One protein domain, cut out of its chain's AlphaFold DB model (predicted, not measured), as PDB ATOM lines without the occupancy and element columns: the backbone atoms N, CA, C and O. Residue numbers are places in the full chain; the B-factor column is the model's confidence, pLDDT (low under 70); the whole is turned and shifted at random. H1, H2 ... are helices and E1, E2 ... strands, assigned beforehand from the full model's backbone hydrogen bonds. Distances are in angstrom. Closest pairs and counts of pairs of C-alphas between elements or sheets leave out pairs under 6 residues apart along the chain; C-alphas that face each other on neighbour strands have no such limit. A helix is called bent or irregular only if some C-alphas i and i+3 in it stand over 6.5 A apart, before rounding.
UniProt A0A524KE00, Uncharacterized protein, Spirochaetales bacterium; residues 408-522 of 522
ATOM      1  N   ARG A 408      51.139  -4.258   2.067       98.19
ATOM      2  CA  ARG A 408      52.140  -3.926   3.098       98.19
ATOM      3  C   ARG A 408      53.488  -3.485   2.521       98.19
ATOM      4  O   ARG A 408      54.152  -2.592   3.052       98.19
ATOM      5  N   GLU A 409      53.923  -4.090   1.423       98.62
ATOM      6  CA  GLU A 409      55.133  -3.663   0.724       98.62
ATOM      7  C   GLU A 409      54.963  -2.288   0.073       98.62
ATOM      8  O   GLU A 409      55.885  -1.469   0.122       98.62
ATOM      9  N   LEU A 410      53.798  -2.013  -0.526       98.75
ATOM     10  CA  LEU A 410      53.488  -0.705  -1.101       98.75
ATOM     11  C   LEU A 410      53.568   0.390  -0.039       98.75
ATOM     12  O   LEU A 410      54.333   1.335  -0.208       98.75
ATOM     13  N   THR A 411      52.853   0.240   1.069       98.56
ATOM     14  CA  THR A 411      52.837   1.211   2.176       98.56
ATOM     15  C   THR A 411      54.232   1.418   2.776       98.56
ATOM     16  O   THR A 411      54.654   2.558   2.985       98.56
ATOM     17  N   THR A 412      55.018   0.346   2.926       98.62
ATOM     18  CA  THR A 412      56.430   0.428   3.340       98.62
ATOM     19  C   THR A 412      57.268   1.259   2.364       98.62
ATOM     20  O   THR A 412      58.105   2.059   2.788       98.62
ATOM     21  N   ARG A 413      57.067   1.100   1.047       98.50
ATOM     22  CA  ARG A 413      57.755   1.924   0.036       98.50
ATOM     23  C   ARG A 413      57.328   3.387   0.116       98.50
ATOM     24  O   ARG A 413      58.198   4.253   0.059       98.50
ATOM     25  N   LEU A 414      56.032   3.663   0.287       98.25
ATOM     26  CA  LEU A 414      55.526   5.032   0.427       98.25
ATOM     27  C   LEU A 414      56.190   5.730   1.617       98.25
ATOM     28  O   LEU A 414      56.741   6.816   1.445       98.25
ATOM     29  N   TRP A 415      56.258   5.067   2.774       98.19
ATOM     30  CA  TRP A 415      56.957   5.580   3.956       98.19
ATOM     31  C   TRP A 415      58.451   5.840   3.720       98.19
ATOM     32  O   TRP A 415      58.973   6.901   4.065       98.19
ATOM     33  N   LYS A 416      59.162   4.888   3.104       97.81
ATOM     34  CA  LYS A 416      60.601   5.027   2.820       97.81
ATOM     35  C   LYS A 416      60.909   6.130   1.808       97.81
ATOM     36  O   LYS A 416      62.019   6.649   1.804       97.81
ATOM     37  N   SER A 417      59.944   6.486   0.964       96.69
ATOM     38  CA  SER A 417      60.080   7.552  -0.033       96.69
ATOM     39  C   SER A 417      59.663   8.944   0.460       96.69
ATOM     40  O   SER A 417      59.732   9.898  -0.315       96.69
ATOM     41  N   GLN A 418      59.234   9.080   1.720       95.38
ATOM     42  CA  GLN A 418      58.871  10.375   2.301       95.38
ATOM     43  C   GLN A 418      60.077  11.322   2.348       95.38
ATOM     44  O   GLN A 418      61.175  10.939   2.755       95.38
ATOM     45  N   GLY A 419      59.846  12.590   1.997       96.44
ATOM     46  CA  GLY A 419      60.796  13.668   2.263       96.44
ATOM     47  C   GLY A 419      60.872  14.008   3.756       96.44
ATOM     48  O   GLY A 419      60.022  13.593   4.547       96.44
ATOM     49  N   ALA A 420      61.878  14.798   4.143       97.25
ATOM     50  CA  ALA A 420      62.119  15.153   5.545       97.25
ATOM     51  C   ALA A 420      60.906  15.825   6.215       97.25
ATOM     52  O   ALA A 420      60.543  15.442   7.325       97.25
ATOM     53  N   GLU A 421      60.248  16.767   5.531       97.50
ATOM     54  CA  GLU A 421      59.093  17.482   6.090       97.50
ATOM     55  C   GLU A 421      57.854  16.595   6.227       97.50
ATOM     56  O   GLU A 421      57.213  16.600   7.273       97.50
ATOM     57  N   SER A 422      57.548  15.765   5.226       97.38
ATOM     58  CA  SER A 422      56.425  14.826   5.308       97.38
ATOM     59  C   SER A 422      56.649  13.782   6.404       97.38
ATOM     60  O   SER A 422      55.742  13.506   7.186       97.38
ATOM     61  N   ARG A 423      57.873  13.249   6.530       97.81
ATOM     62  CA  ARG A 423      58.223  12.311   7.608       97.81
ATOM     63  C   ARG A 423      58.110  12.974   8.981       97.81
ATOM     64  O   ARG A 423      57.563  12.367   9.895       97.81
ATOM     65  N   TRP A 424      58.591  14.211   9.123       98.12
ATOM     66  CA  TRP A 424      58.442  14.985  10.356       98.12
ATOM     67  C   TRP A 424      56.968  15.189  10.719       98.12
ATOM     68  O   TRP A 424      56.581  14.852  11.835       98.12
ATOM     69  N   PHE A 425      56.142  15.644   9.771       98.31
ATOM     70  CA  PHE A 425      54.711  15.853   9.987       98.31
ATOM     71  C   PHE A 425      54.020  14.584  10.494       98.31
ATOM     72  O   PHE A 425      53.307  14.632  11.495       98.31
ATOM     73  N   TRP A 426      54.267  13.437   9.851       98.12
ATOM     74  CA  TRP A 426      53.673  12.160  10.254       98.12
ATOM     75  C   TRP A 426      54.112  11.715  11.646       98.12
ATOM     76  O   TRP A 426      53.272  11.319  12.451       98.12
ATOM     77  N   LEU A 427      55.400  11.827  11.975       98.19
ATOM     78  CA  LEU A 427      55.881  11.489  13.317       98.19
ATOM     79  C   LEU A 427      55.289  12.427  14.378       98.19
ATOM     80  O   LEU A 427      54.921  11.972  15.460       98.19
ATOM     81  N   THR A 428      55.135  13.718  14.074       98.06
ATOM     82  CA  THR A 428      54.476  14.670  14.979       98.06
ATOM     83  C   THR A 428      52.988  14.364  15.137       98.06
ATOM     84  O   THR A 428      52.495  14.350  16.264       98.06
ATOM     85  N   HIS A 429      52.282  14.046  14.050       97.69
ATOM     86  CA  HIS A 429      50.883  13.621  14.092       97.69
ATOM     87  C   HIS A 429      50.698  12.379  14.965       97.69
ATOM     88  O   HIS A 429      49.876  12.376  15.880       97.69
ATOM     89  N   LEU A 430      51.442  11.309  14.685       96.31
ATOM     90  CA  LEU A 430      51.281  10.035  15.385       96.31
ATOM     91  C   LEU A 430      51.707  10.151  16.854       96.31
ATOM     92  O   LEU A 430      51.039   9.617  17.739       96.31
ATOM     93  N   GLY A 431      52.749  10.936  17.140       95.06
ATOM     94  CA  GLY A 431      53.145  11.261  18.509       95.06
ATOM     95  C   GLY A 431      52.057  12.020  19.273       95.06
ATOM     96  O   GLY A 431      51.752  11.663  20.409       95.06
ATOM     97  N   TRP A 432      51.408  13.007  18.642       95.44
ATOM     98  CA  TRP A 432      50.260  13.722  19.219       95.44
ATOM     99  C   TRP A 432      49.088  12.793  19.529       95.44
ATOM    100  O   TRP A 432      48.413  12.942  20.547       95.44
ATOM    101  N   ARG A 433      48.879  11.788  18.677       91.75
ATOM    102  CA  ARG A 433      47.882  10.741  18.895       91.75
ATOM    103  C   ARG A 433      48.297   9.713  19.939       91.75
ATOM    104  O   ARG A 433      47.448   8.914  20.298       91.75
ATOM    105  N   THR A 434      49.500   9.787  20.515       90.19
ATOM    106  CA  THR A 434      50.055   8.898  21.560       90.19
ATOM    107  C   THR A 434      50.549   7.524  21.090       90.19
ATOM    108  O   THR A 434      50.661   6.611  21.905       90.19
ATOM    109  N   TYR A 435      50.894   7.377  19.808       90.31
ATOM    110  CA  TYR A 435      51.564   6.172  19.295       90.31
ATOM    111  C   TYR A 435      53.072   6.171  19.598       90.31
ATOM    112  O   TYR A 435      53.706   7.230  19.679       90.31
ATOM    113  N   ASP A 436      53.678   4.982  19.706       89.31
ATOM    114  CA  ASP A 436      55.138   4.836  19.769       89.31
ATOM    115  C   ASP A 436      55.790   5.063  18.396       89.31
ATOM    116  O   ASP A 436      55.934   4.162  17.571       89.31
ATOM    117  N   THR A 437      56.247   6.291  18.166       93.62
ATOM    118  CA  THR A 437      56.879   6.710  16.906       93.62
ATOM    119  C   THR A 437      58.287   6.149  16.684       93.62
ATOM    120  O   THR A 437      58.888   6.404  15.638       93.62
ATOM    121  N   ARG A 438      58.837   5.386  17.641       92.62
ATOM    122  CA  ARG A 438      60.110   4.661  17.477       92.62
ATOM    123  C   ARG A 438      59.919   3.305  16.803       92.62
ATOM    124  O   ARG A 438      60.894   2.741  16.308       92.62
ATOM    125  N   ASP A 439      58.693   2.790  16.783       92.88
ATOM    126  CA  ASP A 439      58.354   1.567  16.073       92.88
ATOM    127  C   ASP A 439      57.992   1.878  14.618       92.88
ATOM    128  O   ASP A 439      56.890   2.321  14.304       92.88
ATOM    129  N   GLU A 440      58.932   1.616  13.709       95.19
ATOM    130  CA  GLU A 440      58.705   1.840  12.284       95.19
ATOM    131  C   GLU A 440      57.555   0.984  11.725       95.19
ATOM    132  O   GLU A 440      56.840   1.456  10.844       95.19
ATOM    133  N   TYR A 441      57.330  -0.231  12.242       95.00
ATOM    134  CA  TYR A 441      56.216  -1.066  11.787       95.00
ATOM    135  C   TYR A 441      54.875  -0.404  12.115       95.00
ATOM    136  O   TYR A 441      54.035  -0.250  11.227       95.00
ATOM    137  N   LEU A 442      54.707   0.037  13.367       94.56
ATOM    138  CA  LEU A 442      53.512   0.749  13.819       94.56
ATOM    139  C   LEU A 442      53.305   2.034  13.014       94.56
ATOM    140  O   LEU A 442      52.222   2.260  12.489       94.56
ATOM    141  N   VAL A 443      54.355   2.836  12.826       97.00
ATOM    142  CA  VAL A 443      54.261   4.084  12.054       97.00
ATOM    143  C   VAL A 443      53.793   3.844  10.615       97.00
ATOM    144  O   VAL A 443      52.964   4.603  10.114       97.00
ATOM    145  N   ILE A 444      54.284   2.798   9.944       98.38
ATOM    146  CA  ILE A 444      53.835   2.448   8.588       98.38
ATOM    147  C   ILE A 444      52.381   1.947   8.601       98.38
ATOM    148  O   ILE A 444      51.609   2.315   7.710       98.38
ATOM    149  N   ASN A 445      52.011   1.122   9.589       97.88
ATOM    150  CA  ASN A 445      50.655   0.591   9.738       97.88
ATOM    151  C   ASN A 445      49.623   1.716   9.929       97.88
ATOM    152  O   ASN A 445      48.583   1.719   9.273       97.88
ATOM    153  N   GLU A 446      49.939   2.704  10.766       97.69
ATOM    154  CA  GLU A 446      49.091   3.874  11.011       97.69
ATOM    155  C   GLU A 446      49.038   4.810   9.806       97.69
ATOM    156  O   GLU A 446      47.962   5.250   9.400       97.69
ATOM    157  N   LEU A 447      50.192   5.101   9.192       98.12
ATOM    158  CA  LEU A 447      50.288   5.979   8.023       98.12
ATOM    159  C   LEU A 447      49.268   5.593   6.951       98.12
ATOM    160  O   LEU A 447      48.539   6.449   6.452       98.12
ATOM    161  N   GLN A 448      49.228   4.310   6.580       98.31
ATOM    162  CA  GLN A 448      48.334   3.862   5.518       98.31
ATOM    163  C   GLN A 448      46.862   4.010   5.915       98.31
ATOM    164  O   GLN A 448      46.077   4.486   5.100       98.31
ATOM    165  N   ALA A 449      46.507   3.712   7.169       98.31
ATOM    166  CA  ALA A 449      45.130   3.797   7.642       98.31
ATOM    167  C   ALA A 449      44.627   5.237   7.629       98.31
ATOM    168  O   ALA A 449      43.562   5.549   7.096       98.31
ATOM    169  N   TYR A 450      45.464   6.153   8.103       98.00
ATOM    170  CA  TYR A 450      45.213   7.584   8.057       98.00
ATOM    171  C   TYR A 450      45.116   8.152   6.634       98.00
ATOM    172  O   TYR A 450      44.381   9.121   6.411       98.00
ATOM    173  N   LEU A 451      45.829   7.575   5.665       98.19
ATOM    174  CA  LEU A 451      45.735   7.971   4.259       98.19
ATOM    175  C   LEU A 451      44.447   7.475   3.586       98.19
ATOM    176  O   LEU A 451      43.945   8.164   2.700       98.19
ATOM    177  N   VAL A 452      43.909   6.318   3.992       98.25
ATOM    178  CA  VAL A 452      42.760   5.677   3.319       98.25
ATOM    179  C   VAL A 452      41.449   5.712   4.101       98.25
ATOM    180  O   VAL A 452      40.430   5.281   3.571       98.25
ATOM    181  N   GLN A 453      41.423   6.248   5.323       96.31
ATOM    182  CA  GLN A 453      40.183   6.410   6.102       96.31
ATOM    183  C   GLN A 453      39.217   7.462   5.516       96.31
ATOM    184  O   GLN A 453      38.056   7.520   5.911       96.31
ATOM    185  N   GLN A 454      39.697   8.330   4.617       94.81
ATOM    186  CA  GLN A 454      38.900   9.307   3.863       94.81
ATOM    187  C   GLN A 454      38.965   8.979   2.372       94.81
ATOM    188  O   GLN A 454      39.879   8.285   1.926       94.81
ATOM    189  N   SER A 455      38.034   9.518   1.582       96.44
ATOM    190  CA  SER A 455      38.172   9.473   0.126       96.44
ATOM    191  C   SER A 455      39.402  10.261  -0.339       96.44
ATOM    192  O   SER A 455      39.854  11.199   0.327       96.44
ATOM    193  N   THR A 456      39.943   9.916  -1.511       96.69
ATOM    194  CA  THR A 456      41.087  10.643  -2.092       96.69
ATOM    195  C   THR A 456      40.782  12.117  -2.362       96.69
ATOM    196  O   THR A 456      41.682  12.951  -2.397       96.69
ATOM    197  N   GLU A 457      39.506  12.442  -2.552       95.50
ATOM    198  CA  GLU A 457      38.990  13.783  -2.780       95.50
ATOM    199  C   GLU A 457      38.935  14.611  -1.486       95.50
ATOM    200  O   GLU A 457      39.059  15.835  -1.530       95.50
ATOM    201  N   GLU A 458      38.784  13.954  -0.334       95.88
ATOM    202  CA  GLU A 458      38.634  14.595   0.977       95.88
ATOM    203  C   GLU A 458      39.921  14.582   1.804       95.88
ATOM    204  O   GLU A 458      40.083  15.438   2.677       95.88
ATOM    205  N   ALA A 459      40.855  13.664   1.523       95.56
ATOM    206  CA  ALA A 459      42.097  13.503   2.277       95.56
ATOM    207  C   ALA A 459      42.845  14.836   2.453       95.56
ATOM    208  O   ALA A 459      43.112  15.244   3.585       95.56
ATOM    209  N   ARG A 460      43.087  15.585   1.366       96.31
ATOM    210  CA  ARG A 460      43.755  16.899   1.432       96.31
ATOM    211  C   ARG A 460      43.089  17.852   2.419       96.31
ATOM    212  O   ARG A 460      43.757  18.482   3.238       96.31
ATOM    213  N   ALA A 461      41.767  17.985   2.309       96.50
ATOM    214  CA  ALA A 461      40.987  18.906   3.125       96.50
ATOM    215  C   ALA A 461      40.983  18.462   4.589       96.50
ATOM    216  O   ALA A 461      41.162  19.290   5.475       96.50
ATOM    217  N   TYR A 462      40.890  17.158   4.851       96.25
ATOM    218  CA  TYR A 462      41.002  16.611   6.198       96.25
ATOM    219  C   TYR A 462      42.330  17.004   6.866       96.25
ATOM    220  O   TYR A 462      42.334  17.506   7.991       96.25
ATOM    221  N   TYR A 463      43.468  16.862   6.181       97.50
ATOM    222  CA  TYR A 463      44.749  17.244   6.782       97.50
ATOM    223  C   TYR A 463      44.927  18.756   6.922       97.50
ATOM    224  O   TYR A 463      45.435  19.215   7.948       97.50
ATOM    225  N   ARG A 464      44.472  19.529   5.934       97.62
ATOM    226  CA  ARG A 464      44.555  20.995   5.945       97.62
ATOM    227  C   ARG A 464      43.661  21.625   7.010       97.62
ATOM    228  O   ARG A 464      44.121  22.474   7.759       97.62
ATOM    229  N   ASP A 465      42.399  21.217   7.071       97.06
ATOM    230  CA  ASP A 465      41.361  21.934   7.816       97.06
ATOM    231  C   ASP A 465      41.102  21.333   9.201       97.06
ATOM    232  O   ASP A 465      40.488  21.976  10.049       97.06
ATOM    233  N   ASN A 466      41.554  20.099   9.446       95.69
ATOM    234  CA  ASN A 466      41.278  19.387  10.693       95.69
ATOM    235  C   ASN A 466      42.553  19.017  11.455       95.69
ATOM    236  O   ASN A 466      42.710  19.374  12.620       95.69
ATOM    237  N   VAL A 467      43.481  18.308  10.810       97.00
ATOM    238  CA  VAL A 467      44.690  17.813  11.485       97.00
ATOM    239  C   VAL A 467      45.669  18.943  11.785       97.00
ATOM    240  O   VAL A 467      46.063  19.109  12.936       97.00
ATOM    241  N   THR A 468      46.047  19.726  10.773       97.19
ATOM    242  CA  THR A 468      47.073  20.772  10.915       97.19
ATOM    243  C   THR A 468      46.691  21.808  11.981       97.19
ATOM    244  O   THR A 468      47.490  22.006  12.894       97.19
ATOM    245  N   PRO A 469      45.457  22.359  12.015       97.38
ATOM    246  CA  PRO A 469      45.072  23.322  13.049       97.38
ATOM    247  C   PRO A 469      45.116  22.745  14.470       97.38
ATOM    248  O   PRO A 469      45.426  23.453  15.427       97.38
ATOM    249  N   ARG A 470      44.832  21.445  14.637       97.62
ATOM    250  CA  ARG A 470      44.932  20.768  15.941       97.62
ATOM    251  C   ARG A 470      46.379  20.563  16.371       97.62
ATOM    252  O   ARG A 470      46.675  20.711  17.554       97.62
ATOM    253  N   LEU A 471      47.270  20.255  15.430       97.81
ATOM    254  CA  LEU A 471      48.701  20.147  15.708       97.81
ATOM    255  C   LEU A 471      49.316  21.508  16.036       97.81
ATOM    256  O   LEU A 471      50.085  21.595  16.986       97.81
ATOM    257  N   GLU A 472      48.937  22.573  15.331       97.50
ATOM    258  CA  GLU A 472      49.357  23.940  15.661       97.50
ATOM    259  C   GLU A 472      48.892  24.360  17.059       97.50
ATOM    260  O   GLU A 472      49.653  24.962  17.814       97.50
ATOM    261  N   ALA A 473      47.658  24.008  17.433       97.31
ATOM    262  CA  ALA A 473      47.143  24.274  18.773       97.31
ATOM    263  C   ALA A 473      47.881  23.466  19.857       97.31
ATOM    264  O   ALA A 473      48.110  23.980  20.951       97.31
ATOM    265  N   ALA A 474      48.255  22.216  19.565       97.38
ATOM    266  CA  ALA A 474      48.984  21.348  20.492       97.38
ATOM    267  C   ALA A 474      50.481  21.697  20.602       97.38
ATOM    268  O   ALA A 474      51.071  21.507  21.666       97.38
ATOM    269  N   TYR A 475      51.082  22.228  19.533       97.31
ATOM    270  CA  TYR A 475      52.493  22.617  19.463       97.31
ATOM    271  C   TYR A 475      52.657  24.036  18.894       97.31
ATOM    272  O   TYR A 475      53.122  24.192  17.759       97.31
ATOM    273  N   PRO A 476      52.332  25.086  19.673       96.94
ATOM    274  CA  PRO A 476      52.397  26.470  19.198       96.94
ATOM    275  C   PRO A 476      53.780  26.877  18.670       96.94
ATOM    276  O   PRO A 476      53.871  27.584  17.669       96.94
ATOM    277  N   ASP A 477      54.853  26.365  19.281       97.81
ATOM    278  CA  ASP A 477      56.241  26.645  18.882       97.81
ATOM    279  C   ASP A 477      56.610  26.064  17.503       97.81
ATOM    280  O   ASP A 477      57.607  26.460  16.904       97.81
ATOM    281  N   LEU A 478      55.819  25.119  16.984       97.44
ATOM    282  CA  LEU A 478      56.032  24.489  15.678       97.44
ATOM    283  C   LEU A 478      55.154  25.090  14.575       97.44
ATOM    284  O   LEU A 478      55.254  24.658  13.426       97.44
ATOM    285  N   LYS A 479      54.313  26.083  14.897       97.00
ATOM    286  CA  LYS A 479      53.333  26.654  13.966       97.00
ATOM    287  C   LYS A 479      53.960  27.149  12.660       97.00
ATOM    288  O   LYS A 479      53.510  26.760  11.589       97.00
ATOM    289  N   GLU A 480      55.043  27.921  12.740       97.25
ATOM    290  CA  GLU A 480      55.741  28.437  11.552       97.25
ATOM    291  C   GLU A 480      56.245  27.302  10.643       97.25
ATOM    292  O   GLU A 480      56.185  27.395   9.417       97.25
ATOM    293  N   ARG A 481      56.686  26.180  11.229       97.81
ATOM    294  CA  ARG A 481      57.120  25.012  10.457       97.81
ATOM    295  C   ARG A 481      55.944  24.296   9.795       97.81
ATOM    296  O   ARG A 481      56.091  23.851   8.654       97.81
ATOM    297  N   PHE A 482      54.798  24.179  10.470       97.56
ATOM    298  CA  PHE A 482      53.583  23.639   9.853       97.56
ATOM    299  C   PHE A 482      53.167  24.483   8.647       97.56
ATOM    300  O   PHE A 482      53.035  23.936   7.554       97.56
ATOM    301  N   GLU A 483      53.089  25.806   8.801       95.62
ATOM    302  CA  GLU A 483      52.746  26.734   7.717       95.62
ATOM    303  C   GLU A 483      53.734  26.634   6.539       95.62
ATOM    304  O   GLU A 483      53.319  26.508   5.383       95.62
ATOM    305  N   ALA A 484      55.043  26.614   6.815       96.81
ATOM    306  CA  ALA A 484      56.086  26.546   5.788       96.81
ATOM    307  C   ALA A 484      56.120  25.207   5.027       96.81
ATOM    308  O   ALA A 484      56.470  25.172   3.846       96.81
ATOM    309  N   SER A 485      55.770  24.098   5.686       96.69
ATOM    310  CA  SER A 485      55.806  22.752   5.094       96.69
ATOM    311  C   SER A 485      54.465  22.288   4.514       96.69
ATOM    312  O   SER A 485      54.440  21.302   3.771       96.69
ATOM    313  N   GLN A 486      53.364  23.000   4.787       95.88
ATOM    314  CA  GLN A 486      51.999  22.557   4.489       95.88
ATOM    315  C   GLN A 486      51.802  22.126   3.029       95.88
ATOM    316  O   GLN A 486      51.239  21.064   2.777       95.88
ATOM    317  N   GLY A 487      52.272  22.915   2.057       96.81
ATOM    318  CA  GLY A 487      52.123  22.581   0.634       96.81
ATOM    319  C   GLY A 487      52.763  21.236   0.273       96.81
ATOM    320  O   GLY A 487      52.103  20.373  -0.301       96.81
ATOM    321  N   LEU A 488      54.014  21.028   0.697       97.00
ATOM    322  CA  LEU A 488      54.770  19.799   0.440       97.00
ATOM    323  C   LEU A 488      54.133  18.579   1.114       97.00
ATOM    324  O   LEU A 488      54.064  17.504   0.519       97.00
ATOM    325  N   VAL A 489      53.671  18.741   2.355       97.94
ATOM    326  CA  VAL A 489      53.006  17.676   3.115       97.94
ATOM    327  C   VAL A 489      51.697  17.272   2.437       97.94
ATOM    328  O   VAL A 489      51.481  16.086   2.200       97.94
ATOM    329  N   LEU A 490      50.847  18.240   2.083       97.88
ATOM    330  CA  LEU A 490      49.549  17.969   1.466       97.88
ATOM    331  C   LEU A 490      49.685  17.344   0.073       97.88
ATOM    332  O   LEU A 490      48.965  16.400  -0.239       97.88
ATOM    333  N   ASP A 491      50.625  17.817  -0.748       97.50
ATOM    334  CA  ASP A 491      50.876  17.231  -2.071       97.50
ATOM    335  C   ASP A 491      51.344  15.776  -1.957       97.50
ATOM    336  O   ASP A 491      50.964  14.924  -2.764       97.50
ATOM    337  N   ARG A 492      52.132  15.472  -0.919       97.38
ATOM    338  CA  ARG A 492      52.578  14.106  -0.655       97.38
ATOM    339  C   ARG A 492      51.444  13.202  -0.175       97.38
ATOM    340  O   ARG A 492      51.322  12.089  -0.678       97.38
ATOM    341  N   ILE A 493      50.610  13.688   0.742       97.44
ATOM    342  CA  ILE A 493      49.414  12.983   1.226       97.44
ATOM    343  C   ILE A 493      48.490  12.622   0.063       97.44
ATOM    344  O   ILE A 493      48.073  11.471  -0.045       97.44
ATOM    345  N   ASP A 494      48.223  13.568  -0.838       96.88
ATOM    346  CA  ASP A 494      47.361  13.329  -1.997       96.88
ATOM    347  C   ASP A 494      47.940  12.270  -2.938       96.88
ATOM    348  O   ASP A 494      47.210  11.406  -3.428       96.88
ATOM    349  N   ALA A 495      49.248  12.325  -3.197       97.81
ATOM    350  CA  ALA A 495      49.922  11.344  -4.039       97.81
ATOM    351  C   ALA A 495      49.871   9.937  -3.421       97.81
ATOM    352  O   ALA A 495      49.497   8.981  -4.100       97.81
ATOM    353  N   ASP A 496      50.192   9.814  -2.131       98.38
ATOM    354  CA  ASP A 496      50.204   8.528  -1.432       98.38
ATOM    355  C   ASP A 496      48.800   7.929  -1.305       98.38
ATOM    356  O   ASP A 496      48.613   6.743  -1.583       98.38
ATOM    357  N   ALA A 497      47.798   8.745  -0.962       98.44
ATOM    358  CA  ALA A 497      46.408   8.305  -0.880       98.44
ATOM    359  C   ALA A 497      45.898   7.782  -2.233       98.44
ATOM    360  O   ALA A 497      45.246   6.741  -2.279       98.44
ATOM    361  N   ARG A 498      46.244   8.446  -3.348       98.44
ATOM    362  CA  ARG A 498      45.899   7.974  -4.704       98.44
ATOM    363  C   ARG A 498      46.570   6.650  -5.047       98.44
ATOM    364  O   ARG A 498      45.910   5.768  -5.582       98.44
ATOM    365  N   MET A 499      47.849   6.483  -4.709       98.56
ATOM    366  CA  MET A 499      48.556   5.221  -4.959       98.56
ATOM    367  C   MET A 499      47.943   4.050  -4.181       98.56
ATOM    368  O   MET A 499      47.847   2.942  -4.711       98.56
ATOM    369  N   LEU A 500      47.515   4.286  -2.937       98.69
ATOM    370  CA  LEU A 500      46.809   3.279  -2.144       98.69
ATOM    371  C   LEU A 500      45.406   3.007  -2.701       98.69
ATOM    372  O   LEU A 500      45.034   1.845  -2.842       98.69
ATOM    373  N   ASP A 501      44.650   4.039  -3.086       98.69
ATOM    374  CA  ASP A 501      43.323   3.887  -3.697       98.69
ATOM    375  C   ASP A 501      43.374   3.109  -5.023       98.69
ATOM    376  O   ASP A 501      42.557   2.215  -5.249       98.69
ATOM    377  N   ASP A 502      44.369   3.371  -5.873       98.62
ATOM    378  CA  ASP A 502      44.586   2.625  -7.117       98.62
ATOM    379  C   ASP A 502      44.815   1.132  -6.841       98.62
ATOM    380  O   ASP A 502      44.224   0.271  -7.504       98.62
ATOM    381  N   TYR A 503      45.617   0.815  -5.818       98.69
ATOM    382  CA  TYR A 503      45.818  -0.563  -5.377       98.69
ATOM    383  C   TYR A 503      44.518  -1.188  -4.855       98.69
ATOM    384  O   TYR A 503      44.155  -2.291  -5.266       98.69
ATOM    385  N   LEU A 504      43.781  -0.488  -3.986       98.12
ATOM    386  CA  LEU A 504      42.509  -0.960  -3.426       98.12
ATOM    387  C   LEU A 504      41.480  -1.260  -4.526       98.12
ATOM    388  O   LEU A 504      40.798  -2.289  -4.484       98.12
ATOM    389  N   ARG A 505      41.408  -0.424  -5.564       95.81
ATOM    390  CA  ARG A 505      40.512  -0.641  -6.708       95.81
ATOM    391  C   ARG A 505      40.908  -1.855  -7.526       95.81
ATOM    392  O   ARG A 505      40.047  -2.678  -7.834       95.81
ATOM    393  N   ALA A 506      42.187  -1.962  -7.877       95.44
ATOM    394  CA  ALA A 506      42.688  -3.037  -8.722       95.44
ATOM    395  C   ALA A 506      42.630  -4.395  -8.009       95.44
ATOM    396  O   ALA A 506      42.122  -5.376  -8.555       95.44
ATOM    397  N   SER A 507      43.110  -4.443  -6.767       95.62
ATOM    398  CA  SER A 507      43.283  -5.685  -6.021       95.62
ATOM    399  C   SER A 507      42.019  -6.101  -5.286       95.62
ATOM    400  O   SER A 507      41.716  -7.288  -5.252       95.62
ATOM    401  N   TRP A 508      41.208  -5.160  -4.793       94.50
ATOM    402  CA  TRP A 508      40.110  -5.458  -3.859       94.50
ATOM    403  C   TRP A 508      38.732  -4.963  -4.321       94.50
ATOM    404  O   TRP A 508      37.722  -5.412  -3.787       94.50
ATOM    405  N   ASN A 509      38.654  -4.159  -5.392       92.88
ATOM    406  CA  ASN A 509      37.431  -3.445  -5.792       92.88
ATOM    407  C   ASN A 509      36.874  -2.589  -4.635       92.88
ATOM    408  O   ASN A 509      35.662  -2.472  -4.457       92.88
ATOM    409  N   LEU A 510      37.788  -2.022  -3.847       95.56
ATOM    410  CA  LEU A 510      37.529  -1.080  -2.762       95.56
ATOM    411  C   LEU A 510      37.988   0.321  -3.159       95.56
ATOM    412  O   LEU A 510      38.616   0.503  -4.205       95.56
ATOM    413  N   ARG A 511      37.665   1.309  -2.323       96.69
ATOM    414  CA  ARG A 511      38.190   2.671  -2.437       96.69
ATOM    415  C   ARG A 511      38.595   3.203  -1.070       96.69
ATOM    416  O   ARG A 511      38.006   2.813  -0.063       96.69
ATOM    417  N   ALA A 512      39.543   4.132  -1.051       97.75
ATOM    418  CA  ALA A 512      39.813   4.949   0.124       97.75
ATOM    419  C   ALA A 512      38.504   5.616   0.600       97.75
ATOM    420  O   ALA A 512      37.697   6.078  -0.215       97.75
ATOM    421  N   GLY A 513      38.249   5.579   1.909       96.25
ATOM    422  CA  GLY A 513      37.010   6.033   2.545       96.25
ATOM    423  C   GLY A 513      35.779   5.161   2.270       96.25
ATOM    424  O   GLY A 513      34.655   5.598   2.515       96.25
ATOM    425  N   SER A 514      35.950   3.966   1.687       95.81
ATOM    426  CA  SER A 514      34.846   3.046   1.410       95.81
ATOM    427  C   SER A 514      35.315   1.590   1.334       95.81
ATOM    428  O   SER A 514      35.428   1.015   0.247       95.81
ATOM    429  N   PHE A 515      35.549   0.975   2.496       97.00
ATOM    430  CA  PHE A 515      35.940  -0.436   2.604       97.00
ATOM    431  C   PHE A 515      34.747  -1.403   2.609       97.00
ATOM    432  O   PHE A 515      34.918  -2.604   2.399       97.00
ATOM    433  N   GLY A 516      33.528  -0.891   2.779       95.94
ATOM    434  CA  GLY A 516      32.310  -1.596   2.394       95.94
ATOM    435  C   GLY A 516      31.925  -1.320   0.940       95.94
ATOM    436  O   GLY A 516      32.145  -0.237   0.386       95.94
ATOM    437  N   ARG A 517      31.352  -2.344   0.316       95.31
ATOM    438  CA  ARG A 517      30.951  -2.410  -1.092       95.31
ATOM    439  C   ARG A 517      29.470  -2.118  -1.295       95.31
ATOM    440  O   ARG A 517      29.055  -1.924  -2.439       95.31
ATOM    441  N   VAL A 518      28.679  -2.082  -0.219       96.56
ATOM    442  CA  VAL A 518      27.258  -1.732  -0.287       96.56
ATOM    443  C   VAL A 518      26.971  -0.304   0.145       96.56
ATOM    444  O   VAL A 518      27.630   0.278   1.005       96.56
ATOM    445  N   ARG A 519      25.891   0.238  -0.409       95.06
ATOM    446  CA  ARG A 519      25.227   1.446   0.081       95.06
ATOM    447  C   ARG A 519      23.785   1.102   0.403       95.06
ATOM    448  O   ARG A 519      23.126   0.469  -0.418       95.06
ATOM    449  N   ALA A 520      23.307   1.517   1.572       92.69
ATOM    450  CA  ALA A 520      21.885   1.435   1.873       92.69
ATOM    451  C   ALA A 520      21.110   2.301   0.867       92.69
ATOM    452  O   ALA A 520      21.530   3.424   0.572       92.69
ATOM    453  N   VAL A 521      20.012   1.772   0.335       92.12
ATOM    454  CA  VAL A 521      19.108   2.508  -0.555       92.12
ATOM    455  C   VAL A 521      17.742   2.686   0.116       92.12
ATOM    456  O   VAL A 521      17.368   1.821   0.912       92.12
ATOM    457  N   PRO A 522      17.045   3.811  -0.146       75.00
ATOM    458  CA  PRO A 522      15.730   4.096   0.427       75.00
ATOM    459  C   PRO A 522      14.665   3.042   0.128       75.00
ATOM    460  O   PRO A 522      14.749   2.399  -0.946       75.00
TER     461      PRO A 522
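This is residues 408 to 522 of the 522 residues of an uncharacterized protein of Spirochaetales bacterium (UniProt A0A524KE00). A cluster of crossed helices is built round one long helical arm, H5b, on which H1, H2, H3 and H4 pack; at one end H4 and the short arm H5a fold back on each other as a helical hairpin, and beyond the opposite end the strand E1 sticks out. The 115 printed residues hold five named helices and then one named strand, in the order H1 H2 H3 H4 H5 E1, and the class is mostly helix. The whole is compact, with a radius of gyration of the C-alphas of 14.7 A and spans of 48 by 35 by 24 A.

H1, residues 408 to 416, touches H3, residues 440 to 452, about perpendicular at 81 degrees, the closest C-alphas being those of Thr 412 and Ile 444, 6.2 A apart. H5, residues 476 to 508, was assigned as one helix by its hydrogen bonds but is bent: C-alphas 484 and 487 are 7.6 A apart, and its arms H5a, residues 476 to 484, and H5b, residues 487 to 508, stand about perpendicular at 75 degrees. H1 only just touches H5b, with 3 pairs of C-alphas within 8 A, the closest Leu 414 and Asp 496 at 6.6 A. H2, residues 420 to 432, touches H5b with residues 421 to 425 alone, closest at the C-alphas of Ser 422 and Val 489, 5.0 A, about perpendicular at 78 degrees. H3 touches H5b with residues 448 to 452 alone, closest at the C-alphas of Leu 451 and Ala 497, 5.2 A, about perpendicular at 83 degrees. H4, residues 459 to 474, touches H5b at a steep tilt of 48 degrees, opposite ways, closest at the C-alphas of Arg 460 and Leu 490, 5.9 A. H4 and H5a form a helical hairpin at a shallow tilt of 31 degrees, closest at the C-alphas of Glu 472 and Lys 479, 5.1 A. E1, residues 518 to 521, pairs with no named strand and is apart from H5b. In H1, H2 and H5b every O i to N i+4 pair is within hydrogen-bond range; the counts are 8 of 9 in H3, 8 of 12 in H4 and 3 of 5 in H5a.

H1 begins at C-alpha 408, (52.140, -3.926, 3.098), and measures 12.3 A; H2 measures 18.2 A and H3 18.7 A. H4, 21.0 A long, has a kink of 25 degrees near residue 468 and is only just irregular, C-alphas 465 and 468 being 6.6 A apart. H5a, 13.9 A, is irregular, with C-alphas 477 and 480 7.6 A apart; H5b, 30.8 A, ends at C-alpha 508, (40.110, -5.458, -3.859). E1, 9.2 A, ends at C-alpha 521, (19.108, 2.508, -0.555).

The C-alphas farthest apart are those of Asp 477 and Pro 522, 49.9 A. The printed part has no cut and no long link. Mean pLDDT of the printed part is 96.5, and no printed residue is under 70.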